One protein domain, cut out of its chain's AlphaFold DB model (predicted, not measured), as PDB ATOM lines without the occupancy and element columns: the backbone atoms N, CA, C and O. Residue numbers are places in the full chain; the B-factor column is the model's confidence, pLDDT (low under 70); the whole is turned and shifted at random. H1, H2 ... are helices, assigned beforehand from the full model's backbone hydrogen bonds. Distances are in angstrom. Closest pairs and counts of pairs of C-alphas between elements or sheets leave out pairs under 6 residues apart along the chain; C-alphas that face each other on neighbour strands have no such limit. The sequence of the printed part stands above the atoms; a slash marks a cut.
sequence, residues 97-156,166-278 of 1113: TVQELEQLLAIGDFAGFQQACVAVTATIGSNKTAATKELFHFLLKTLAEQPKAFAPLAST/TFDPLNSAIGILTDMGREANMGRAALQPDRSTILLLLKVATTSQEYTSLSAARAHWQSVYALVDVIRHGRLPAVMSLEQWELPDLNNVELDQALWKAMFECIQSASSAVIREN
ATOM      1  N   THR A  97     -17.089  -2.613 -45.816       83.12
ATOM      2  CA  THR A  97     -15.803  -3.287 -46.040       83.12
ATOM      3  C   THR A  97     -15.164  -3.763 -44.732       83.12
ATOM      4  O   THR A  97     -15.455  -3.247 -43.655       83.12
ATOM      5  N   VAL A  98     -14.235  -4.727 -44.805       82.50
ATOM      6  CA  VAL A  98     -13.450  -5.157 -43.626       82.50
ATOM      7  C   VAL A  98     -12.663  -3.981 -43.023       82.50
ATOM      8  O   VAL A  98     -12.550  -3.888 -41.808       82.50
ATOM      9  N   GLN A  99     -12.221  -3.025 -43.848       84.00
ATOM     10  CA  GLN A  99     -11.551  -1.802 -43.385       84.00
ATOM     11  C   GLN A  99     -12.466  -0.890 -42.553       84.00
ATOM     12  O   GLN A  99     -11.998  -0.264 -41.607       84.00
ATOM     13  N   GLU A 100     -13.765  -0.821 -42.858       84.12
ATOM     14  CA  GLU A 100     -14.734  -0.091 -42.026       84.12
ATOM     15  C   GLU A 100     -14.950  -0.792 -40.677       84.12
ATOM     16  O   GLU A 100     -15.019  -0.127 -39.645       84.12
ATOM     17  N   LEU A 101     -14.977  -2.129 -40.656       85.69
ATOM     18  CA  LEU A 101     -15.038  -2.902 -39.409       85.69
ATOM     19  C   LEU A 101     -13.766  -2.735 -38.557       85.69
ATOM     20  O   LEU A 101     -13.863  -2.570 -37.342       85.69
ATOM     21  N   GLU A 102     -12.582  -2.732 -39.178       86.56
ATOM     22  CA  GLU A 102     -11.302  -2.430 -38.517       86.56
ATOM     23  C   GLU A 102     -11.282  -1.012 -37.934       86.56
ATOM     24  O   GLU A 102     -10.855  -0.823 -36.794       86.56
ATOM     25  N   GLN A 103     -11.786  -0.022 -38.678       88.19
ATOM     26  CA  GLN A 103     -11.913   1.351 -38.188       88.19
ATOM     27  C   GLN A 103     -12.852   1.423 -36.981       88.19
ATOM     28  O   GLN A 103     -12.449   1.963 -35.954       88.19
ATOM     29  N   LEU A 104     -14.050   0.830 -37.051       84.25
ATOM     30  CA  LEU A 104     -15.020   0.827 -35.945       84.25
ATOM     31  C   LEU A 104     -14.451   0.202 -34.658       84.25
ATOM     32  O   LEU A 104     -14.655   0.750 -33.574       84.25
ATOM     33  N   LEU A 105     -13.664  -0.877 -34.766       85.00
ATOM     34  CA  LEU A 105     -12.922  -1.433 -33.625       85.00
ATOM     35  C   LEU A 105     -11.840  -0.477 -33.102       85.00
ATOM     36  O   LEU A 105     -11.698  -0.325 -31.891       85.00
ATOM     37  N   ALA A 106     -11.091   0.184 -33.989       87.00
ATOM     38  CA  ALA A 106     -10.008   1.092 -33.607       87.00
ATOM     39  C   ALA A 106     -10.492   2.351 -32.858       87.00
ATOM     40  O   ALA A 106      -9.774   2.847 -31.989       87.00
ATOM     41  N   ILE A 107     -11.704   2.845 -33.146       89.12
ATOM     42  CA  ILE A 107     -12.378   3.903 -32.359       89.12
ATOM     43  C   ILE A 107     -13.205   3.371 -31.174       89.12
ATOM     44  O   ILE A 107     -13.730   4.170 -30.400       89.12
ATOM     45  N   GLY A 108     -13.301   2.050 -30.986       84.06
ATOM     46  CA  GLY A 108     -14.045   1.434 -29.881       84.06
ATOM     47  C   GLY A 108     -15.572   1.523 -30.005       84.06
ATOM     48  O   GLY A 108     -16.274   1.372 -29.004       84.06
ATOM     49  N   ASP A 109     -16.106   1.759 -31.208       84.69
ATOM     50  CA  ASP A 109     -17.550   1.787 -31.454       84.69
ATOM     51  C   ASP A 109     -18.099   0.366 -31.648       84.69
ATOM     52  O   ASP A 109     -18.375  -0.097 -32.758       84.69
ATOM     53  N   PHE A 110     -18.268  -0.347 -30.533       81.50
ATOM     54  CA  PHE A 110     -18.800  -1.711 -30.534       81.50
ATOM     55  C   PHE A 110     -20.259  -1.795 -31.023       81.50
ATOM     56  O   PHE A 110     -20.673  -2.838 -31.529       81.50
ATOM     57  N   ALA A 111     -21.037  -0.711 -30.915       76.19
ATOM     58  CA  ALA A 111     -22.423  -0.669 -31.381       76.19
ATOM     59  C   ALA A 111     -22.496  -0.498 -32.907       76.19
ATOM     60  O   ALA A 111     -23.227  -1.236 -33.574       76.19
ATOM     61  N   GLY A 112     -21.694   0.412 -33.468       81.25
ATOM     62  CA  GLY A 112     -21.493   0.537 -34.910       81.25
ATOM     63  C   GLY A 112     -20.906  -0.741 -35.510       81.25
ATOM     64  O   GLY A 112     -21.429  -1.246 -36.502       81.25
ATOM     65  N   PHE A 113     -19.903  -1.341 -34.859       81.25
ATOM     66  CA  PHE A 113     -19.326  -2.634 -35.245       81.25
ATOM     67  C   PHE A 113     -20.373  -3.758 -35.307       81.25
ATOM     68  O   PHE A 113     -20.424  -4.504 -36.287       81.25
ATOM     69  N   GLN A 114     -21.254  -3.856 -34.303       75.94
ATOM     70  CA  GLN A 114     -22.362  -4.814 -34.285       75.94
ATOM     71  C   GLN A 114     -23.326  -4.602 -35.464       75.94
ATOM     72  O   GLN A 114     -23.657  -5.562 -36.164       75.94
ATOM     73  N   GLN A 115     -23.768  -3.364 -35.706       77.88
ATOM     74  CA  GLN A 115     -24.675  -3.049 -36.817       77.88
ATOM     75  C   GLN A 115     -24.026  -3.337 -38.176       77.88
ATOM     76  O   GLN A 115     -24.660  -3.922 -39.054       77.88
ATOM     77  N   ALA A 116     -22.745  -2.999 -38.322       79.62
ATOM     78  CA  ALA A 116     -21.949  -3.277 -39.505       79.62
ATOM     79  C   ALA A 116     -21.802  -4.789 -39.758       79.62
ATOM     80  O   ALA A 116     -22.044  -5.236 -40.875       79.62
ATOM     81  N   CYS A 117     -21.518  -5.605 -38.737       73.25
ATOM     82  CA  CYS A 117     -21.459  -7.065 -38.884       73.25
ATOM     83  C   CYS A 117     -22.797  -7.664 -39.360       73.25
ATOM     84  O   CYS A 117     -22.811  -8.523 -40.246       73.25
ATOM     85  N   VAL A 118     -23.929  -7.195 -38.817       76.12
ATOM     86  CA  VAL A 118     -25.276  -7.623 -39.251       76.12
ATOM     87  C   VAL A 118     -25.572  -7.176 -40.691       76.12
ATOM     88  O   VAL A 118     -26.095  -7.957 -41.484       76.12
ATOM     89  N   ALA A 119     -25.192  -5.954 -41.069       75.62
ATOM     90  CA  ALA A 119     -25.354  -5.453 -42.433       75.62
ATOM     91  C   ALA A 119     -24.486  -6.213 -43.455       75.62
ATOM     92  O   ALA A 119     -24.964  -6.544 -44.543       75.62
ATOM     93  N   VAL A 120     -23.232  -6.540 -43.115       73.19
ATOM     94  CA  VAL A 120     -22.357  -7.349 -43.978       73.19
ATOM     95  C   VAL A 120     -22.930  -8.755 -44.138       73.19
ATOM     96  O   VAL A 120     -23.131  -9.198 -45.263       73.19
ATOM     97  N   THR A 121     -23.261  -9.443 -43.040       68.31
ATOM     98  CA  THR A 121     -23.813 -10.811 -43.104       68.31
ATOM     99  C   THR A 121     -25.124 -10.891 -43.891       68.31
ATOM    100  O   THR A 121     -25.300 -11.816 -44.681       68.31
ATOM    101  N   ALA A 122     -25.996  -9.883 -43.786       71.06
ATOM    102  CA  ALA A 122     -27.213  -9.784 -44.595       71.06
ATOM    103  C   ALA A 122     -26.966  -9.491 -46.093       71.06
ATOM    104  O   ALA A 122     -27.852  -9.729 -46.914       71.06
ATOM    105  N   THR A 123     -25.787  -8.980 -46.473       65.44
ATOM    106  CA  THR A 123     -25.442  -8.607 -47.861       65.44
ATOM    107  C   THR A 123     -24.524  -9.609 -48.576       65.44
ATOM    108  O   THR A 123     -24.129  -9.365 -49.722       65.44
ATOM    109  N   ILE A 124     -24.243 -10.775 -47.975       67.31
ATOM    110  CA  ILE A 124     -23.519 -11.894 -48.611       67.31
ATOM    111  C   ILE A 124     -24.413 -12.578 -49.668       67.31
ATOM    112  O   ILE A 124     -24.953 -13.671 -49.499       67.31
ATOM    113  N   GLY A 125     -24.569 -11.906 -50.809       62.09
ATOM    114  CA  GLY A 125     -25.142 -12.478 -52.026       62.09
ATOM    115  C   GLY A 125     -24.241 -13.564 -52.626       62.09
ATOM    116  O   GLY A 125     -23.033 -13.605 -52.389       62.09
ATOM    117  N   SER A 126     -24.818 -14.433 -53.458       57.00
ATOM    118  CA  SER A 126     -24.282 -15.760 -53.811       57.00
ATOM    119  C   SER A 126     -22.915 -15.844 -54.514       57.00
ATOM    120  O   SER A 126     -22.447 -16.952 -54.758       57.00
ATOM    121  N   ASN A 127     -22.271 -14.720 -54.851       55.81
ATOM    122  CA  ASN A 127     -21.147 -14.665 -55.797       55.81
ATOM    123  C   ASN A 127     -19.832 -14.067 -55.231       55.81
ATOM    124  O   ASN A 127     -18.918 -13.807 -56.010       55.81
ATOM    125  N   LYS A 128     -19.697 -13.823 -53.915       72.38
ATOM    126  CA  LYS A 128     -18.485 -13.210 -53.305       72.38
ATOM    127  C   LYS A 128     -17.815 -14.086 -52.229       72.38
ATOM    128  O   LYS A 128     -17.688 -13.693 -51.069       72.38
ATOM    129  N   THR A 129     -17.345 -15.271 -52.621       74.25
ATOM    130  CA  THR A 129     -16.693 -16.241 -51.714       74.25
ATOM    131  C   THR A 129     -15.437 -15.699 -51.019       74.25
ATOM    132  O   THR A 129     -15.276 -15.924 -49.824       74.25
ATOM    133  N   ALA A 130     -14.580 -14.943 -51.716       77.62
ATOM    134  CA  ALA A 130     -13.348 -14.393 -51.138       77.62
ATOM    135  C   ALA A 130     -13.615 -13.388 -49.998       77.62
ATOM    136  O   ALA A 130     -13.130 -13.584 -48.889       77.62
ATOM    137  N   ALA A 131     -14.466 -12.383 -50.231       78.44
ATOM    138  CA  ALA A 131     -14.817 -11.381 -49.216       78.44
ATOM    139  C   ALA A 131     -15.528 -12.000 -47.995       78.44
ATOM    140  O   ALA A 131     -15.338 -11.564 -46.864       78.44
ATOM    141  N   THR A 132     -16.315 -13.058 -48.218       80.62
ATOM    142  CA  THR A 132     -16.953 -13.828 -47.138       80.62
ATOM    143  C   THR A 132     -15.910 -14.555 -46.279       80.62
ATOM    144  O   THR A 132     -16.027 -14.582 -45.057       80.62
ATOM    145  N   LYS A 133     -14.848 -15.093 -46.894       82.94
ATOM    146  CA  LYS A 133     -13.740 -15.731 -46.174       82.94
ATOM    147  C   LYS A 133     -12.920 -14.728 -45.359       82.94
ATOM    148  O   LYS A 133     -12.636 -14.994 -44.194       82.94
ATOM    149  N   GLU A 134     -12.588 -13.581 -45.949       84.44
ATOM    150  CA  GLU A 134     -11.887 -12.485 -45.264       84.44
ATOM    151  C   GLU A 134     -12.678 -11.987 -44.047       84.44
ATOM    152  O   GLU A 134     -12.097 -11.804 -42.980       84.44
ATOM    153  N   LEU A 135     -14.006 -11.862 -44.164       84.38
ATOM    154  CA  LEU A 135     -14.881 -11.524 -43.041       84.38
ATOM    155  C   LEU A 135     -14.818 -12.567 -41.915       84.38
ATOM    156  O   LEU A 135     -14.676 -12.194 -40.753       84.38
ATOM    157  N   PHE A 136     -14.911 -13.863 -42.227       85.38
ATOM    158  CA  PHE A 136     -14.843 -14.909 -41.202       85.38
ATOM    159  C   PHE A 136     -13.467 -14.974 -40.519       85.38
ATOM    160  O   PHE A 136     -13.399 -15.104 -39.295       85.38
ATOM    161  N   HIS A 137     -12.370 -14.822 -41.272       85.56
ATOM    162  CA  HIS A 137     -11.018 -14.675 -40.709       85.56
ATOM    163  C   HIS A 137     -10.909 -13.452 -39.799       85.56
ATOM    164  O   HIS A 137     -10.378 -13.560 -38.695       85.56
ATOM    165  N   PHE A 138     -11.439 -12.309 -40.233       88.38
ATOM    166  CA  PHE A 138     -11.468 -11.085 -39.444       88.38
ATOM    167  C   PHE A 138     -12.246 -11.275 -38.133       88.38
ATOM    168  O   PHE A 138     -11.695 -11.010 -37.069       88.38
ATOM    169  N   LEU A 139     -13.458 -11.838 -38.173       86.44
ATOM    170  CA  LEU A 139     -14.263 -12.107 -36.973       86.44
ATOM    171  C   LEU A 139     -13.559 -13.057 -35.989       86.44
ATOM    172  O   LEU A 139     -13.540 -12.782 -34.789       86.44
ATOM    173  N   LEU A 140     -12.932 -14.137 -36.473       84.94
ATOM    174  CA  LEU A 140     -12.141 -15.048 -35.632       84.94
ATOM    175  C   LEU A 140     -10.909 -14.359 -35.027       84.94
ATOM    176  O   LEU A 140     -10.587 -14.585 -33.861       84.94
ATOM    177  N   LYS A 141     -10.238 -13.488 -35.788       89.75
ATOM    178  CA  LYS A 141      -9.112 -12.686 -35.295       89.75
ATOM    179  C   LYS A 141      -9.559 -11.704 -34.209       89.75
ATOM    180  O   LYS A 141      -8.931 -11.662 -33.152       89.75
ATOM    181  N   THR A 142     -10.664 -10.983 -34.408       86.38
ATOM    182  CA  THR A 142     -11.223 -10.081 -33.389       86.38
ATOM    183  C   THR A 142     -11.669 -10.849 -32.145       86.38
ATOM    184  O   THR A 142     -11.420 -10.381 -31.039       86.38
ATOM    185  N   LEU A 143     -12.262 -12.042 -32.281       83.25
ATOM    186  CA  LEU A 143     -12.591 -12.902 -31.134       83.25
ATOM    187  C   LEU A 143     -11.340 -13.331 -30.353       83.25
ATOM    188  O   LEU A 143     -11.383 -13.389 -29.126       83.25
ATOM    189  N   ALA A 144     -10.233 -13.612 -31.045       81.06
ATOM    190  CA  ALA A 144      -8.989 -14.053 -30.418       81.06
ATOM    191  C   ALA A 144      -8.249 -12.915 -29.700       81.06
ATOM    192  O   ALA A 144      -7.627 -13.148 -28.664       81.06
ATOM    193  N   GLU A 145      -8.284 -11.706 -30.267       86.50
ATOM    194  CA  GLU A 145      -7.503 -10.543 -29.818       86.50
ATOM    195  C   GLU A 145      -8.300  -9.600 -28.903       86.50
ATOM    196  O   GLU A 145      -7.722  -8.958 -28.028       86.50
ATOM    197  N   GLN A 146      -9.620  -9.512 -29.082       84.62
ATOM    198  CA  GLN A 146     -10.514  -8.608 -28.354       84.62
ATOM    199  C   GLN A 146     -11.883  -9.263 -28.053       84.62
ATOM    200  O   GLN A 146     -12.922  -8.725 -28.446       84.62
ATOM    201  N   PRO A 147     -11.952 -10.381 -27.299       79.94
ATOM    202  CA  PRO A 147     -13.221 -11.071 -27.009       79.94
ATOM    203  C   PRO A 147     -14.270 -10.165 -26.335       79.94
ATOM    204  O   PRO A 147     -15.470 -10.322 -26.558       79.94
ATOM    205  N   LYS A 148     -13.830  -9.149 -25.576       76.56
ATOM    206  CA  LYS A 148     -14.692  -8.125 -24.955       76.56
ATOM    207  C   LYS A 148     -15.520  -7.313 -25.962       76.56
ATOM    208  O   LYS A 148     -16.611  -6.881 -25.602       76.56
ATOM    209  N   ALA A 149     -15.053  -7.150 -27.204       76.56
ATOM    210  CA  ALA A 149     -15.785  -6.442 -28.260       76.56
ATOM    211  C   ALA A 149     -17.131  -7.111 -28.604       76.56
ATOM    212  O   ALA A 149     -18.042  -6.452 -29.099       76.56
ATOM    213  N   PHE A 150     -17.276  -8.406 -28.299       73.88
ATOM    214  CA  PHE A 150     -18.479  -9.193 -28.568       73.88
ATOM    215  C   PHE A 150     -19.431  -9.315 -27.365       73.88
ATOM    216  O   PHE A 150     -20.557  -9.781 -27.524       73.88
ATOM    217  N   ALA A 151     -19.054  -8.842 -26.172       70.00
ATOM    218  CA  ALA A 151     -19.951  -8.854 -25.012       70.00
ATOM    219  C   ALA A 151     -21.268  -8.050 -25.215       70.00
ATOM    220  O   ALA A 151     -22.318  -8.536 -24.786       70.00
ATOM    221  N   PRO A 152     -21.290  -6.887 -25.911       67.75
ATOM    222  CA  PRO A 152     -22.534  -6.153 -26.201       67.75
ATOM    223  C   PRO A 152     -23.507  -6.885 -27.148       67.75
ATOM    224  O   PRO A 152     -24.722  -6.677 -27.083       67.75
ATOM    225  N   LEU A 153     -22.995  -7.780 -28.001       61.03
ATOM    226  CA  LEU A 153     -23.814  -8.617 -28.888       61.03
ATOM    227  C   LEU A 153     -24.638  -9.654 -28.107       61.03
ATOM    228  O   LEU A 153     -25.714 -10.036 -28.561       61.03
ATOM    229  N   ALA A 154     -24.167 -10.093 -26.934       57.28
ATOM    230  CA  ALA A 154     -24.918 -11.001 -26.068       57.28
ATOM    231  C   ALA A 154     -26.059 -10.273 -25.331       57.28
ATOM    232  O   ALA A 154     -27.204 -10.726 -25.356       57.28
ATOM    233  N   SER A 155     -25.779  -9.107 -24.736       54.66
ATOM    234  CA  SER A 155     -26.746  -8.373 -23.900       54.66
ATOM    235  C   SER A 155     -27.913  -7.749 -24.675       54.66
ATOM    236  O   SER A 155     -28.973  -7.501 -24.102       54.66
ATOM    237  N   THR A 156     -27.752  -7.518 -25.980       53.38
ATOM    238  CA  THR A 156     -28.819  -7.009 -26.860       53.38
ATOM    239  C   THR A 156     -29.744  -8.106 -27.407       53.38
ATOM    240  O   THR A 156     -30.808  -7.792 -27.942       53.38
ATOM    241  N   THR A 166     -23.149 -15.519 -19.579       63.38
ATOM    242  CA  THR A 166     -21.757 -15.172 -19.866       63.38
ATOM    243  C   THR A 166     -21.434 -15.508 -21.320       63.38
ATOM    244  O   THR A 166     -21.510 -16.671 -21.720       63.38
ATOM    245  N   PHE A 167     -21.041 -14.498 -22.098       73.12
ATOM    246  CA  PHE A 167     -20.559 -14.671 -23.468       73.12
ATOM    247  C   PHE A 167     -19.385 -15.666 -23.520       73.12
ATOM    248  O   PHE A 167     -18.356 -15.436 -22.888       73.12
ATOM    249  N   ASP A 168     -19.538 -16.746 -24.290       77.81
ATOM    250  CA  ASP A 168     -18.492 -17.741 -24.548       77.81
ATOM    251  C   ASP A 168     -17.854 -17.471 -25.934       77.81
ATOM    252  O   ASP A 168     -18.504 -17.700 -26.970       77.81
ATOM    253  N   PRO A 169     -16.598 -16.977 -25.988       80.25
ATOM    254  CA  PRO A 169     -15.918 -16.690 -27.249       80.25
ATOM    255  C   PRO A 169     -15.670 -17.948 -28.087       80.25
ATOM    256  O   PRO A 169     -15.709 -17.881 -29.316       80.25
ATOM    257  N   LEU A 170     -15.442 -19.097 -27.441       80.50
ATOM    258  CA  LEU A 170     -15.117 -20.351 -28.109       80.50
ATOM    259  C   LEU A 170     -16.353 -20.941 -28.792       80.50
ATOM    260  O   LEU A 170     -16.289 -21.275 -29.973       80.50
ATOM    261  N   ASN A 171     -17.503 -20.979 -28.115       79.12
ATOM    262  CA  ASN A 171     -18.753 -21.418 -28.751       79.12
ATOM    263  C   ASN A 171     -19.156 -20.496 -29.917       79.12
ATOM    264  O   ASN A 171     -19.677 -20.969 -30.927       79.12
ATOM    265  N   SER A 172     -18.867 -19.195 -29.811       80.62
ATOM    266  CA  SER A 172     -19.090 -18.228 -30.895       80.62
ATOM    267  C   SER A 172     -18.171 -18.495 -32.097       80.62
ATOM    268  O   SER A 172     -18.632 -18.526 -33.239       80.62
ATOM    269  N   ALA A 173     -16.888 -18.769 -31.851       81.62
ATOM    270  CA  ALA A 173     -15.913 -19.103 -32.887       81.62
ATOM    271  C   ALA A 173     -16.190 -20.462 -33.565       81.62
ATOM    272  O   ALA A 173     -16.000 -20.600 -34.774       81.62
ATOM    273  N   ILE A 174     -16.706 -21.451 -32.826       79.44
ATOM    274  CA  ILE A 174     -17.153 -22.730 -33.400       79.44
ATOM    275  C   ILE A 174     -18.443 -22.552 -34.222       79.44
ATOM    276  O   ILE A 174     -18.599 -23.201 -35.258       79.44
ATOM    277  N   GLY A 175     -19.332 -21.632 -33.829       79.75
ATOM    278  CA  GLY A 175     -20.468 -21.209 -34.656       79.75
ATOM    279  C   GLY A 175     -20.011 -20.701 -36.027       79.75
ATOM    280  O   GLY A 175     -20.438 -21.238 -37.047       79.75
ATOM    281  N   ILE A 176     -19.044 -19.775 -36.048       81.62
ATOM    282  CA  ILE A 176     -18.425 -19.266 -37.286       81.62
ATOM    283  C   ILE A 176     -17.837 -20.404 -38.139       81.62
ATOM    284  O   ILE A 176     -18.052 -20.435 -39.350       81.62
ATOM    285  N   LEU A 177     -17.130 -21.368 -37.533       80.19
ATOM    286  CA  LEU A 177     -16.583 -22.519 -38.266       80.19
ATOM    287  C   LEU A 177     -17.688 -23.412 -38.866       80.19
ATOM    288  O   LEU A 177     -17.536 -23.930 -39.974       80.19
ATOM    289  N   THR A 178     -18.801 -23.583 -38.151       79.69
ATOM    290  CA  THR A 178     -19.956 -24.369 -38.611       79.69
ATOM    291  C   THR A 178     -20.644 -23.685 -39.795       79.69
ATOM    292  O   THR A 178     -20.950 -24.342 -40.790       79.69
ATOM    293  N   ASP A 179     -20.804 -22.360 -39.743       79.50
ATOM    294  CA  ASP A 179     -21.347 -21.571 -40.853       79.50
ATOM    295  C   ASP A 179     -20.421 -21.605 -42.082       79.50
ATOM    296  O   ASP A 179     -20.898 -21.820 -43.198       79.50
ATOM    297  N   MET A 180     -19.096 -21.507 -41.895       78.75
ATOM    298  CA  MET A 180     -18.113 -21.720 -42.971       78.75
ATOM    299  C   MET A 180     -18.254 -23.105 -43.622       78.75
ATOM    300  O   MET A 180     -18.250 -23.214 -44.850       78.75
ATOM    301  N   GLY A 181     -18.403 -24.161 -42.815       76.94
ATOM    302  CA  GLY A 181     -18.574 -25.531 -43.306       76.94
ATOM    303  C   GLY A 181     -19.871 -25.730 -44.086       76.94
ATOM    304  O   GLY A 181     -19.851 -26.276 -45.191       76.94
ATOM    305  N   ARG A 182     -20.991 -25.218 -43.566       78.56
ATOM    306  CA  ARG A 182     -22.288 -25.237 -44.254       78.56
ATOM    307  C   ARG A 182     -22.232 -24.492 -45.588       78.56
ATOM    308  O   ARG A 182     -22.675 -25.027 -46.602       78.56
ATOM    309  N   GLU A 183     -21.657 -23.293 -45.613       77.56
ATOM    310  CA  GLU A 183     -21.468 -22.513 -46.841       77.56
ATOM    311  C   GLU A 183     -20.599 -23.248 -47.871       77.56
ATOM    312  O   GLU A 183     -20.943 -23.296 -49.057       77.56
ATOM    313  N   ALA A 184     -19.515 -23.891 -47.431       76.44
ATOM    314  CA  ALA A 184     -18.665 -24.692 -48.305       76.44
ATOM    315  C   ALA A 184     -19.399 -25.921 -48.878       76.44
ATOM    316  O   ALA A 184     -19.273 -26.203 -50.074       76.44
ATOM    317  N   ASN A 185     -20.219 -26.594 -48.064       76.31
ATOM    318  CA  ASN A 185     -21.057 -27.727 -48.472       76.31
ATOM    319  C   ASN A 185     -22.170 -27.324 -49.457       76.31
ATOM    320  O   ASN A 185     -22.538 -28.119 -50.320       76.31
ATOM    321  N   MET A 186     -22.644 -26.072 -49.428       80.06
ATOM    322  CA  MET A 186     -23.576 -25.503 -50.423       80.06
ATOM    323  C   MET A 186     -22.901 -25.138 -51.767       80.06
ATOM    324  O   MET A 186     -23.367 -24.265 -52.501       80.06
ATOM    325  N   GLY A 187     -21.797 -25.808 -52.115       73.94
ATOM    326  CA  GLY A 187     -21.092 -25.668 -53.394       73.94
ATOM    327  C   GLY A 187     -20.021 -24.573 -53.434       73.94
ATOM    328  O   GLY A 187     -19.380 -24.386 -54.469       73.94
ATOM    329  N   ARG A 188     -19.770 -23.860 -52.328       76.44
ATOM    330  CA  ARG A 188     -18.759 -22.791 -52.253       76.44
ATOM    331  C   ARG A 188     -17.432 -23.312 -51.702       76.44
ATOM    332  O   ARG A 188     -16.938 -22.803 -50.704       76.44
ATOM    333  N   ALA A 189     -16.813 -24.293 -52.362       70.06
ATOM    334  CA  ALA A 189     -15.589 -24.959 -51.879       70.06
ATOM    335  C   ALA A 189     -14.425 -24.009 -51.488       70.06
ATOM    336  O   ALA A 189     -13.606 -24.355 -50.644       70.06
ATOM    337  N   ALA A 190     -14.377 -22.788 -52.032       71.94
ATOM    338  CA  ALA A 190     -13.424 -21.745 -51.630       71.94
ATOM    339  C   ALA A 190     -13.582 -21.242 -50.172       71.94
ATOM    340  O   ALA A 190     -12.675 -20.586 -49.663       71.94
ATOM    341  N   LEU A 191     -14.711 -21.532 -49.509       76.25
ATOM    342  CA  LEU A 191     -15.000 -21.193 -48.109       76.25
ATOM    343  C   LEU A 191     -14.596 -22.278 -47.102       76.25
ATOM    344  O   LEU A 191     -14.778 -22.070 -45.904       76.25
ATOM    345  N   GLN A 192     -14.016 -23.398 -47.552       78.62
ATOM    346  CA  GLN A 192     -13.431 -24.382 -46.636       78.62
ATOM    347  C   GLN A 192     -12.410 -23.697 -45.700       78.62
ATOM    348  O   GLN A 192     -11.630 -22.844 -46.163       78.62
ATOM    349  N   PRO A 193     -12.411 -24.029 -44.393       81.44
ATOM    350  CA  PRO A 193     -11.451 -23.477 -43.452       81.44
ATOM    351  C   PRO A 193     -10.041 -23.892 -43.862       81.44
ATOM    352  O   PRO A 193      -9.784 -25.039 -44.219       81.44
ATOM    353  N   ASP A 194      -9.124 -22.938 -43.810       86.06
ATOM    354  CA  ASP A 194      -7.711 -23.196 -44.054       86.06
ATOM    355  C   ASP A 194      -6.927 -23.222 -42.741       86.06
ATOM    356  O   ASP A 194      -7.452 -22.967 -41.655       86.06
ATOM    357  N   ARG A 195      -5.630 -23.517 -42.851       85.81
ATOM    358  CA  ARG A 195      -4.682 -23.516 -41.733       85.81
ATOM    359  C   ARG A 195      -4.769 -22.238 -40.884       85.81
ATOM    360  O   ARG A 195      -4.739 -22.325 -39.659       85.81
ATOM    361  N   SER A 196      -4.928 -21.067 -41.505       86.38
ATOM    362  CA  SER A 196      -5.122 -19.787 -40.805       86.38
ATOM    363  C   SER A 196      -6.441 -19.730 -40.028       86.38
ATOM    364  O   SER A 196      -6.430 -19.282 -38.883       86.38
ATOM    365  N   THR A 197      -7.552 -20.232 -40.585       85.94
ATOM    366  CA  THR A 197      -8.831 -20.347 -39.860       85.94
ATOM    367  C   THR A 197      -8.664 -21.162 -38.574       85.94
ATOM    368  O   THR A 197      -9.107 -20.732 -37.509       85.94
ATOM    369  N   ILE A 198      -8.005 -22.324 -38.653       86.81
ATOM    370  CA  ILE A 198      -7.869 -23.237 -37.506       86.81
ATOM    371  C   ILE A 198      -6.897 -22.677 -36.456       86.81
ATOM    372  O   ILE A 198      -7.194 -22.736 -35.264       86.81
ATOM    373  N   LEU A 199      -5.781 -22.066 -36.872       87.25
ATOM    374  CA  LEU A 199      -4.856 -21.393 -35.950       87.25
ATOM    375  C   LEU A 199      -5.538 -20.250 -35.183       87.25
ATOM    376  O   LEU A 199      -5.341 -20.128 -33.974       87.25
ATOM    377  N   LEU A 200      -6.373 -19.444 -35.849       86.44
ATOM    378  CA  LEU A 200      -7.161 -18.408 -35.175       86.44
ATOM    379  C   LEU A 200      -8.162 -19.015 -34.185       86.44
ATOM    380  O   LEU A 200      -8.263 -18.532 -33.062       86.44
ATOM    381  N   LEU A 201      -8.848 -20.098 -34.551       86.25
ATOM    382  CA  LEU A 201      -9.811 -20.775 -33.678       86.25
ATOM    383  C   LEU A 201      -9.155 -21.382 -32.420       86.25
ATOM    384  O   LEU A 201      -9.672 -21.209 -31.316       86.25
ATOM    385  N   LEU A 202      -7.987 -22.017 -32.555       86.88
ATOM    386  CA  LEU A 202      -7.187 -22.492 -31.415       86.88
ATOM    387  C   LEU A 202      -6.656 -21.332 -30.555       86.88
ATOM    388  O   LEU A 202      -6.587 -21.451 -29.328       86.88
ATOM    389  N   LYS A 203      -6.340 -20.181 -31.167       88.31
ATOM    390  CA  LYS A 203      -5.979 -18.951 -30.445       88.31
ATOM    391  C   LYS A 203      -7.166 -18.409 -29.635       88.31
ATOM    392  O   LYS A 203      -6.964 -18.115 -28.462       88.31
ATOM    393  N   VAL A 204      -8.388 -18.357 -30.194       85.62
ATOM    394  CA  VAL A 204      -9.619 -18.003 -29.441       85.62
ATOM    395  C   VAL A 204      -9.809 -18.940 -28.253       85.62
ATOM    396  O   VAL A 204     -10.071 -18.488 -27.140       85.62
ATOM    397  N   ALA A 205      -9.663 -20.247 -28.476       85.00
ATOM    398  CA  ALA A 205      -9.787 -21.233 -27.415       85.00
ATOM    399  C   ALA A 205      -8.790 -20.936 -26.279       85.00
ATOM    400  O   ALA A 205      -9.198 -20.754 -25.137       85.00
ATOM    401  N   THR A 206      -7.511 -20.749 -26.603       83.94
ATOM    402  CA  THR A 206      -6.455 -20.441 -25.622       83.94
ATOM    403  C   THR A 206      -6.681 -19.109 -24.881       83.94
ATOM    404  O   THR A 206      -6.419 -19.034 -23.682       83.94
ATOM    405  N   THR A 207      -7.195 -18.056 -25.535       82.44
ATOM    406  CA  THR A 207      -7.429 -16.749 -24.877       82.44
ATOM    407  C   THR A 207      -8.748 -16.663 -24.103       82.44
ATOM    408  O   THR A 207      -8.865 -15.859 -23.178       82.44
ATOM    409  N   SER A 208      -9.737 -17.506 -24.412       76.81
ATOM    410  CA  SER A 208     -11.046 -17.493 -23.734       76.81
ATOM    411  C   SER A 208     -11.012 -17.910 -22.250       76.81
ATOM    412  O   SER A 208     -11.955 -17.612 -21.514       76.81
ATOM    413  N   GLN A 209      -9.902 -18.495 -21.781       68.62
ATOM    414  CA  GLN A 209      -9.670 -18.906 -20.389       68.62
ATOM    415  C   GLN A 209      -9.847 -17.779 -19.349       68.62
ATOM    416  O   GLN A 209     -10.209 -18.052 -18.206       68.62
ATOM    417  N   GLU A 210      -9.586 -16.515 -19.699       65.56
ATOM    418  CA  GLU A 210      -9.636 -15.394 -18.740       65.56
ATOM    419  C   GLU A 210     -11.058 -15.012 -18.279       65.56
ATOM    420  O   GLU A 210     -11.205 -14.219 -17.349       65.56
ATOM    421  N   TYR A 211     -12.103 -15.548 -18.920       57.16
ATOM    422  CA  TYR A 211     -13.485 -15.060 -18.788       57.16
ATOM    423  C   TYR A 211     -14.463 -16.067 -18.173       57.16
ATOM    424  O   TYR A 211     -15.637 -15.748 -17.977       57.16
ATOM    425  N   THR A 212     -14.015 -17.284 -17.870       57.62
ATOM    426  CA  THR A 212     -14.902 -18.384 -17.480       57.62
ATOM    427  C   THR A 212     -15.073 -18.503 -15.966       57.62
ATOM    428  O   THR A 212     -14.099 -18.678 -15.243       57.62
ATOM    429  N   SER A 213     -16.323 -18.494 -15.496       69.31
ATOM    430  CA  SER A 213     -16.707 -18.994 -14.167       69.31
ATOM    431  C   SER A 213     -16.627 -20.530 -14.096       69.31
ATOM    432  O   SER A 213     -16.577 -21.184 -15.133       69.31
ATOM    433  N   LEU A 214     -16.729 -21.124 -12.901       61.81
ATOM    434  CA  LEU A 214     -16.627 -22.581 -12.672       61.81
ATOM    435  C   LEU A 214     -17.498 -23.453 -13.609       61.81
ATOM    436  O   LEU A 214     -17.114 -24.550 -14.019       61.81
ATOM    437  N   SER A 215     -18.704 -22.990 -13.955       65.50
ATOM    438  CA  SER A 215     -19.580 -23.680 -14.914       65.50
ATOM    439  C   SER A 215     -19.128 -23.496 -16.363       65.50
ATOM    440  O   SER A 215     -19.239 -24.431 -17.158       65.50
ATOM    441  N   ALA A 216     -18.593 -22.323 -16.699       66.81
ATOM    442  CA  ALA A 216     -18.050 -22.022 -18.016       66.81
ATOM    443  C   ALA A 216     -16.685 -22.694 -18.246       66.81
ATOM    444  O   ALA A 216     -16.465 -23.192 -19.338       66.81
ATOM    445  N   ALA A 217     -15.820 -22.838 -17.235       67.94
ATOM    446  CA  ALA A 217     -14.550 -23.563 -17.345       67.94
ATOM    447  C   ALA A 217     -14.778 -25.039 -17.726       67.94
ATOM    448  O   ALA A 217     -14.011 -25.635 -18.486       67.94
ATOM    449  N   ARG A 218     -15.900 -25.614 -17.264       68.44
ATOM    450  CA  ARG A 218     -16.356 -26.946 -17.672       68.44
ATOM    451  C   ARG A 218     -16.799 -27.008 -19.135       68.44
ATOM    452  O   ARG A 218     -16.396 -27.930 -19.834       68.44
ATOM    453  N   ALA A 219     -17.631 -26.071 -19.588       69.19
ATOM    454  CA  ALA A 219     -18.053 -26.015 -20.989       69.19
ATOM    455  C   ALA A 219     -16.852 -25.755 -21.915       69.19
ATOM    456  O   ALA A 219     -16.680 -26.425 -22.927       69.19
ATOM    457  N   HIS A 220     -15.969 -24.853 -21.493       74.38
ATOM    458  CA  HIS A 220     -14.759 -24.463 -22.188       74.38
ATOM    459  C   HIS A 220     -13.818 -25.650 -22.435       74.38
ATOM    460  O   HIS A 220     -13.457 -25.881 -23.587       74.38
ATOM    461  N   TRP A 221     -13.482 -26.471 -21.423       77.94
ATOM    462  CA  TRP A 221     -12.627 -27.643 -21.680       77.94
ATOM    463  C   TRP A 221     -13.307 -28.673 -22.591       77.94
ATOM    464  O   TRP A 221     -12.620 -29.296 -23.396       77.94
ATOM    465  N   GLN A 222     -14.634 -28.840 -22.515       78.00
ATOM    466  CA  GLN A 222     -15.368 -29.756 -23.399       78.00
ATOM    467  C   GLN A 222     -15.317 -29.284 -24.855       78.00
ATOM    468  O   GLN A 222     -15.028 -30.085 -25.745       78.00
ATOM    469  N   SER A 223     -15.518 -27.985 -25.091       77.19
ATOM    470  CA  SER A 223     -15.370 -27.369 -26.410       77.19
ATOM    471  C   SER A 223     -13.918 -27.428 -26.910       77.19
ATOM    472  O   SER A 223     -13.709 -27.721 -28.083       77.19
ATOM    473  N   VAL A 224     -12.911 -27.249 -26.042       80.00
ATOM    474  CA  VAL A 224     -11.483 -27.450 -26.371       80.00
ATOM    475  C   VAL A 224     -11.191 -28.900 -26.760       80.00
ATOM    476  O   VAL A 224     -10.570 -29.145 -27.792       80.00
ATOM    477  N   TYR A 225     -11.651 -29.870 -25.968       79.19
ATOM    478  CA  TYR A 225     -11.438 -31.294 -26.225       79.19
ATOM    479  C   TYR A 225     -12.066 -31.708 -27.560       79.19
ATOM    480  O   TYR A 225     -11.393 -32.310 -28.395       79.19
ATOM    481  N   ALA A 226     -13.331 -31.336 -27.784       76.69
ATOM    482  CA  ALA A 226     -14.041 -31.618 -29.027       76.69
ATOM    483  C   ALA A 226     -13.362 -30.952 -30.234       76.69
ATOM    484  O   ALA A 226     -13.152 -31.606 -31.251       76.69
ATOM    485  N   LEU A 227     -12.963 -29.680 -30.110       78.56
ATOM    486  CA  LEU A 227     -12.256 -28.946 -31.159       78.56
ATOM    487  C   LEU A 227     -10.938 -29.629 -31.544       78.56
ATOM    488  O   LEU A 227     -10.696 -29.872 -32.727       78.56
ATOM    489  N   VAL A 228     -10.093 -29.962 -30.566       79.12
ATOM    490  CA  VAL A 228      -8.790 -30.578 -30.847       79.12
ATOM    491  C   VAL A 228      -8.948 -32.010 -31.370       79.12
ATOM    492  O   VAL A 228      -8.203 -32.401 -32.264       79.12
ATOM    493  N   ASP A 229      -9.936 -32.781 -30.904       75.38
ATOM    494  CA  ASP A 229     -10.199 -34.126 -31.436       75.38
ATOM    495  C   ASP A 229     -10.720 -34.101 -32.885       75.38
ATOM    496  O   ASP A 229     -10.264 -34.894 -33.711       75.38
ATOM    497  N   VAL A 230     -11.582 -33.133 -33.229       76.50
ATOM    498  CA  VAL A 230     -12.040 -32.887 -34.611       76.50
ATOM    499  C   VAL A 230     -10.868 -32.558 -35.539       76.50
ATOM    500  O   VAL A 230     -10.746 -33.164 -36.605       76.50
ATOM    501  N   ILE A 231      -9.999 -31.619 -35.140       77.00
ATOM    502  CA  ILE A 231      -8.826 -31.215 -35.936       77.00
ATOM    503  C   ILE A 231      -7.881 -32.410 -36.135       77.00
ATOM    504  O   ILE A 231      -7.385 -32.637 -37.236       77.00
ATOM    505  N   ARG A 232      -7.675 -33.208 -35.085       72.25
ATOM    506  CA  ARG A 232      -6.752 -34.348 -35.061       72.25
ATOM    507  C   ARG A 232      -7.162 -35.513 -35.963       72.25
ATOM    508  O   ARG A 232      -6.287 -36.145 -36.550       72.25
ATOM    509  N   HIS A 233      -8.456 -35.822 -36.062       72.62
ATOM    510  CA  HIS A 233      -8.956 -36.950 -36.872       72.62
ATOM    511  C   HIS A 233      -9.498 -36.547 -38.247       72.62
ATOM    512  O   HIS A 233      -9.970 -37.410 -38.989       72.62
ATOM    513  N   GLY A 234      -9.509 -35.249 -38.569       65.44
ATOM    514  CA  GLY A 234     -10.127 -34.718 -39.788       65.44
ATOM    515  C   GLY A 234     -11.657 -34.883 -39.843       65.44
ATOM    516  O   GLY A 234     -12.260 -34.690 -40.900       65.44
ATOM    517  N   ARG A 235     -12.286 -35.316 -38.739       59.78
ATOM    518  CA  ARG A 235     -13.681 -35.786 -38.658       59.78
ATOM    519  C   ARG A 235     -14.256 -35.566 -37.261       59.78
ATOM    520  O   ARG A 235     -13.547 -35.689 -36.267       59.78
ATOM    521  N   LEU A 236     -15.568 -35.345 -37.187       50.88
ATOM    522  CA  LEU A 236     -16.321 -35.339 -35.928       50.88
ATOM    523  C   LEU A 236     -16.263 -36.706 -35.216       50.88
ATOM    524  O   LEU A 236     -16.574 -37.722 -35.849       50.88
ATOM    525  N   PRO A 237     -15.933 -36.765 -33.910       47.22
ATOM    526  CA  PRO A 237     -16.046 -37.998 -33.141       47.22
ATOM    527  C   PRO A 237     -17.511 -38.442 -33.044       47.22
ATOM    528  O   PRO A 237     -18.366 -37.725 -32.526       47.22
ATOM    529  N   ALA A 238     -17.795 -39.670 -33.487       40.81
ATOM    530  CA  ALA A 238     -19.151 -40.222 -33.621       40.81
ATOM    531  C   ALA A 238     -19.967 -40.308 -32.310       40.81
ATOM    532  O   ALA A 238     -21.167 -40.570 -32.349       40.81
ATOM    533  N   VAL A 239     -19.332 -40.097 -31.152       38.06
ATOM    534  CA  VAL A 239     -19.984 -40.053 -29.832       38.06
ATOM    535  C   VAL A 239     -20.673 -38.701 -29.585       38.06
ATOM    536  O   VAL A 239     -21.619 -38.632 -28.805       38.06
ATOM    537  N   MET A 240     -20.269 -37.633 -30.281       42.66
ATOM    538  CA  MET A 240     -20.954 -36.340 -30.236       42.66
ATOM    539  C   MET A 240     -22.060 -36.267 -31.294       42.66
ATOM    540  O   MET A 240     -22.030 -35.427 -32.189       42.66
ATOM    541  N   SER A 241     -23.089 -37.109 -31.153       35.25
ATOM    542  CA  SER A 241     -24.353 -36.958 -31.888       35.25
ATOM    543  C   SER A 241     -25.194 -35.798 -31.327       35.25
ATOM    544  O   SER A 241     -26.355 -35.963 -30.951       35.25
ATOM    545  N   LEU A 242     -24.599 -34.605 -31.255       41.94
ATOM    546  CA  LEU A 242     -25.345 -33.354 -31.285       41.94
ATOM    547  C   LEU A 242     -25.809 -33.188 -32.734       41.94
ATOM    548  O   LEU A 242     -24.992 -32.928 -33.611       41.94
ATOM    549  N   GLU A 243     -27.108 -33.365 -32.984       39.41
ATOM    550  CA  GLU A 243     -27.744 -33.469 -34.318       39.41
ATOM    551  C   GLU A 243     -27.625 -32.208 -35.216       39.41
ATOM    552  O   GLU A 243     -28.398 -32.039 -36.155       39.41
ATOM    553  N   GLN A 244     -26.723 -31.270 -34.906       48.16
ATOM    554  CA  GLN A 244     -26.715 -29.908 -35.446       48.16
ATOM    555  C   GLN A 244     -25.329 -29.377 -35.863       48.16
ATOM    556  O   GLN A 244     -25.253 -28.248 -36.339       48.16
ATOM    557  N   TRP A 245     -24.234 -30.129 -35.677       49.75
ATOM    558  CA  TRP A 245     -22.877 -29.662 -36.015       49.75
ATOM    559  C   TRP A 245     -22.401 -30.270 -37.343       49.75
ATOM    560  O   TRP A 245     -21.793 -31.336 -37.378       49.75
ATOM    561  N   GLU A 246     -22.672 -29.575 -38.447       51.88
ATOM    562  CA  GLU A 246     -22.166 -29.904 -39.791       51.88
ATOM    563  C   GLU A 246     -20.748 -29.329 -39.984       51.88
ATOM    564  O   GLU A 246     -20.541 -28.402 -40.770       51.88
ATOM    565  N   LEU A 247     -19.762 -29.835 -39.232       54.47
ATOM    566  CA  LEU A 247     -18.378 -29.368 -39.380       54.47
ATOM    567  C   LEU A 247     -17.775 -29.798 -40.735       54.47
ATOM    568  O   LEU A 247     -18.063 -30.898 -41.215       54.47
ATOM    569  N   PRO A 248     -16.944 -28.940 -41.360       56.16
ATOM    570  CA  PRO A 248     -16.325 -29.218 -42.655       56.16
ATOM    571  C   PRO A 248     -15.338 -30.390 -42.606       56.16
ATOM    572  O   PRO A 248     -14.757 -30.692 -41.565       56.16
ATOM    573  N   ASP A 249     -15.108 -31.016 -43.763       58.69
ATOM    574  CA  ASP A 249     -14.085 -32.050 -43.918       58.69
ATOM    575  C   ASP A 249     -12.676 -31.428 -43.838       58.69
ATOM    576  O   ASP A 249     -12.227 -30.732 -44.754       58.69
ATOM    577  N   LEU A 250     -11.978 -31.691 -42.729       64.56
ATOM    578  CA  LEU A 250     -10.636 -31.176 -42.455       64.56
ATOM    579  C   LEU A 250      -9.509 -32.079 -42.992       64.56
ATOM    580  O   LEU A 250      -8.342 -31.732 -42.822       64.56
ATOM    581  N   ASN A 251      -9.808 -33.192 -43.682       65.25
ATOM    582  CA  ASN A 251      -8.800 -34.137 -44.201       65.25
ATOM    583  C   ASN A 251      -7.798 -33.500 -45.195       65.25
ATOM    584  O   ASN A 251      -6.779 -34.111 -45.506       65.25
ATOM    585  N   ASN A 252      -8.075 -32.288 -45.694       67.12
ATOM    586  CA  ASN A 252      -7.211 -31.538 -46.612       67.12
ATOM    587  C   ASN A 252      -6.242 -30.556 -45.920       67.12
ATOM    588  O   ASN A 252      -5.474 -29.889 -46.614       67.12
ATOM    589  N   VAL A 253      -6.282 -30.409 -44.589       76.56
ATOM    590  CA  VAL A 253      -5.384 -29.495 -43.861       76.56
ATOM    591  C   VAL A 253      -4.188 -30.266 -43.312       76.56
ATOM    592  O   VAL A 253      -4.321 -31.079 -42.400       76.56
ATOM    593  N   GLU A 254      -2.998 -29.991 -43.849       80.81
ATOM    594  CA  GLU A 254      -1.754 -30.574 -43.343       80.81
ATOM    595  C   GLU A 254      -1.477 -30.099 -41.905       80.81
ATOM    596  O   GLU A 254      -1.372 -28.897 -41.638       80.81
ATOM    597  N   LEU A 255      -1.352 -31.052 -40.972       84.44
ATOM    598  CA  LEU A 255      -1.040 -30.793 -39.564       84.44
ATOM    599  C   LEU A 255       0.447 -30.452 -39.397       84.44
ATOM    600  O   LEU A 255       1.267 -31.302 -39.044       84.44
ATOM    601  N   ASP A 256       0.791 -29.199 -39.680       87.94
ATOM    602  CA  ASP A 256       2.148 -28.681 -39.546       87.94
ATOM    603  C   ASP A 256       2.541 -28.390 -38.083       87.94
ATOM    604  O   ASP A 256       1.715 -28.380 -37.167       87.94
ATOM    605  N   GLN A 257       3.827 -28.110 -37.870       89.94
ATOM    606  CA  GLN A 257       4.412 -27.819 -36.561       89.94
ATOM    607  C   GLN A 257       3.659 -26.717 -35.789       89.94
ATOM    608  O   GLN A 257       3.418 -26.862 -34.587       89.94
ATOM    609  N   ALA A 258       3.265 -25.628 -36.461       89.62
ATOM    610  CA  ALA A 258       2.565 -24.517 -35.816       89.62
ATOM    611  C   ALA A 258       1.177 -24.931 -35.304       89.62
ATOM    612  O   ALA A 258       0.769 -24.522 -34.214       89.62
ATOM    613  N   LEU A 259       0.465 -25.768 -36.064       88.94
ATOM    614  CA  LEU A 259      -0.865 -26.241 -35.701       88.94
ATOM    615  C   LEU A 259      -0.820 -27.237 -34.531       88.94
ATOM    616  O   LEU A 259      -1.598 -27.103 -33.586       88.94
ATOM    617  N   TRP A 260       0.146 -28.163 -34.532       90.25
ATOM    618  CA  TRP A 260       0.400 -29.053 -33.390       90.25
ATOM    619  C   TRP A 260       0.698 -28.276 -32.106       90.25
ATOM    620  O   TRP A 260       0.127 -28.576 -31.057       90.25
ATOM    621  N   LYS A 261       1.555 -27.253 -32.189       91.56
ATOM    622  CA  LYS A 261       1.911 -26.400 -31.050       91.56
ATOM    623  C   LYS A 261       0.688 -25.672 -30.481       91.56
ATOM    624  O   LYS A 261       0.430 -25.782 -29.286       91.56
ATOM    625  N   ALA A 262      -0.128 -25.055 -31.339       88.44
ATOM    626  CA  ALA A 262      -1.370 -24.395 -30.935       88.44
ATOM    627  C   ALA A 262      -2.386 -25.363 -30.284       88.44
ATOM    628  O   ALA A 262      -3.074 -24.992 -29.333       88.44
ATOM    629  N   MET A 263      -2.467 -26.618 -30.745       90.94
ATOM    630  CA  MET A 263      -3.306 -27.651 -30.115       90.94
ATOM    631  C   MET A 263      -2.817 -28.019 -28.703       90.94
ATOM    632  O   MET A 263      -3.634 -28.148 -27.789       90.94
ATOM    633  N   PHE A 264      -1.503 -28.166 -28.496       91.06
ATOM    634  CA  PHE A 264      -0.939 -28.422 -27.164       91.06
ATOM    635  C   PHE A 264      -1.118 -27.229 -26.214       91.06
ATOM    636  O   PHE A 264      -1.541 -27.431 -25.075       91.06
ATOM    637  N   GLU A 265      -0.865 -26.004 -26.681       90.06
ATOM    638  CA  GLU A 265      -1.088 -24.764 -25.921       90.06
ATOM    639  C   GLU A 265      -2.551 -24.635 -25.472       90.06
ATOM    640  O   GLU A 265      -2.822 -24.360 -24.302       90.06
ATOM    641  N   CYS A 266      -3.497 -24.947 -26.363       87.81
ATOM    642  CA  CYS A 266      -4.929 -24.937 -26.082       87.81
ATOM    643  C   CYS A 266      -5.329 -25.939 -24.976       87.81
ATOM    644  O   CYS A 266      -5.990 -25.569 -24.002       87.81
ATOM    645  N   ILE A 267      -4.866 -27.195 -25.052       87.62
ATOM    646  CA  ILE A 267      -5.132 -28.194 -23.999       87.62
ATOM    647  C   ILE A 267      -4.415 -27.833 -22.688       87.62
ATOM    648  O   ILE A 267      -4.949 -28.077 -21.601       87.62
ATOM    649  N   GLN A 268      -3.219 -27.247 -22.751       87.62
ATOM    650  CA  GLN A 268      -2.467 -26.826 -21.569       87.62
ATOM    651  C   GLN A 268      -3.127 -25.632 -20.860       87.62
ATOM    652  O   GLN A 268      -3.180 -25.608 -19.626       87.62
ATOM    653  N   SER A 269      -3.694 -24.691 -21.618       85.00
ATOM    654  CA  SER A 269      -4.550 -23.610 -21.118       85.00
ATOM    655  C   SER A 269      -5.784 -24.176 -20.404       85.00
ATOM    656  O   SER A 269      -5.957 -23.922 -19.207       85.00
ATOM    657  N   ALA A 270      -6.553 -25.056 -21.057       83.81
ATOM    658  CA  ALA A 270      -7.712 -25.716 -20.448       83.81
ATOM    659  C   ALA A 270      -7.347 -26.507 -19.174       83.81
ATOM    660  O   ALA A 270      -8.025 -26.398 -18.152       83.81
ATOM    661  N   SER A 271      -6.224 -27.239 -19.187       82.69
ATOM    662  CA  SER A 271      -5.702 -27.951 -18.007       82.69
ATOM    663  C   SER A 271      -5.400 -26.985 -16.856       82.69
ATOM    664  O   SER A 271      -5.747 -27.245 -15.705       82.69
ATOM    665  N   SER A 272      -4.783 -25.843 -17.167       81.19
ATOM    666  CA  SER A 272      -4.434 -24.809 -16.187       81.19
ATOM    667  C   SER A 272      -5.671 -24.108 -15.614       81.19
ATOM    668  O   SER A 272      -5.649 -23.700 -14.455       81.19
ATOM    669  N   ALA A 273      -6.752 -23.991 -16.394       78.06
ATOM    670  CA  ALA A 273      -8.038 -23.465 -15.936       78.06
ATOM    671  C   ALA A 273      -8.637 -24.377 -14.860       78.06
ATOM    672  O   ALA A 273      -8.880 -23.931 -13.741       78.06
ATOM    673  N   VAL A 274      -8.747 -25.675 -15.169       78.06
ATOM    674  CA  VAL A 274      -9.238 -26.700 -14.235       78.06
ATOM    675  C   VAL A 274      -8.397 -26.722 -12.951       78.06
ATOM    676  O   VAL A 274      -8.955 -26.754 -11.858       78.06
ATOM    677  N   ILE A 275      -7.064 -26.627 -13.058       75.25
ATOM    678  CA  ILE A 275      -6.165 -26.628 -11.891       75.25
ATOM    679  C   ILE A 275      -6.375 -25.411 -10.976       75.25
ATOM    680  O   ILE A 275      -6.338 -25.571  -9.756       75.25
ATOM    681  N   ARG A 276      -6.615 -24.208 -11.518       70.88
ATOM    682  CA  ARG A 276      -6.854 -22.997 -10.702       70.88
ATOM    683  C   ARG A 276      -8.141 -23.077  -9.873       70.88
ATOM    684  O   ARG A 276      -8.234 -22.422  -8.840       70.88
ATOM    685  N   GLU A 277      -9.108 -23.886 -10.296       69.31
ATOM    686  CA  GLU A 277     -10.427 -24.013  -9.667       69.31
ATOM    687  C   GLU A 277     -10.571 -25.238  -8.732       69.31
ATOM    688  O   GLU A 277     -11.664 -25.523  -8.235       69.31
ATOM    689  N   ASN A 278      -9.479 -25.964  -8.456       54.44
ATOM    690  CA  ASN A 278      -9.462 -27.308  -7.849       54.44
ATOM    691  C   ASN A 278      -9.990 -27.468  -6.398       54.44
ATOM    692  O   ASN A 278      -9.827 -28.533  -5.807       54.44
TER     693      ASN A 278
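AT A GLANCE: This is residues 97 to 156 and 166 to 278 of the 1113 residues of an uncharacterized protein of Lobosporangium transversale (UniProt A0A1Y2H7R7). Five helices, H3, H5, H6, H7 and H8, form an up-and-down bundle, each running against the one before it in the chain, with H5 and H6 nearest the middle. The H1 and H2 hairpin sits beyond H3, short H4 runs crosswise after H3, and a long loop, residues 234 to 256, joins H7 to H8. The 173 printed residues hold eight named helices, H1 to H8 in order, and no named strand: all helix. The whole is compact, radius of gyration of the C-alphas 16.1 A, spanning 44 by 35 by 32 A.

HOW THE PARTS SIT: Begin at H7, residues 214 to 233, which forms a hairpin with H8, residues 257 to 276; their closest C-alphas, Trp 221 and Ala 270, are 5.4 A apart. H6, residues 195 to 211, touches H8, closest at C-alphas 206 and 266, 4.8 A, and H3, residues 129 to 145, at C-alphas 204 and 144, 4.1 A. H5, residues 169 to 185, touches H6 with residues 169 to 174 alone, closest at C-alphas 170 and 205, 5.4 A. H1, residues 98 to 106, only just touches H3, with 3 pairs of C-alphas within 8 A, the closest 98 and 135, 6.6 A. H2, residues 110 to 122, touches H4, residues 147 to 155, about perpendicular at 78 degrees, closest at C-alphas 110 and 149, 6.1 A. Every O i to N i+4 pair is within hydrogen-bond range in H1, H2, H3, H5 and H8; H6 has 10 of 13, H7 15 of 16, and H4 0 of 5, beside 4 of 6 O i to N i+3 pairs.

IN THESE COORDINATES: Find C-alpha 98 at (-13.450, -5.157, -43.626), where H1 begins. H7 measures 29.2 A, H8 28.6 A; H8 ends at C-alpha 276, (-6.854, -22.997, -10.702).

THE WHOLE: Across the cut, residues 157 to 165, C-alphas 156 and 166 are 12.9 A apart. The H7 to H8 link is long; pLDDT is under 70 for 44 residues, among them 234 to 252.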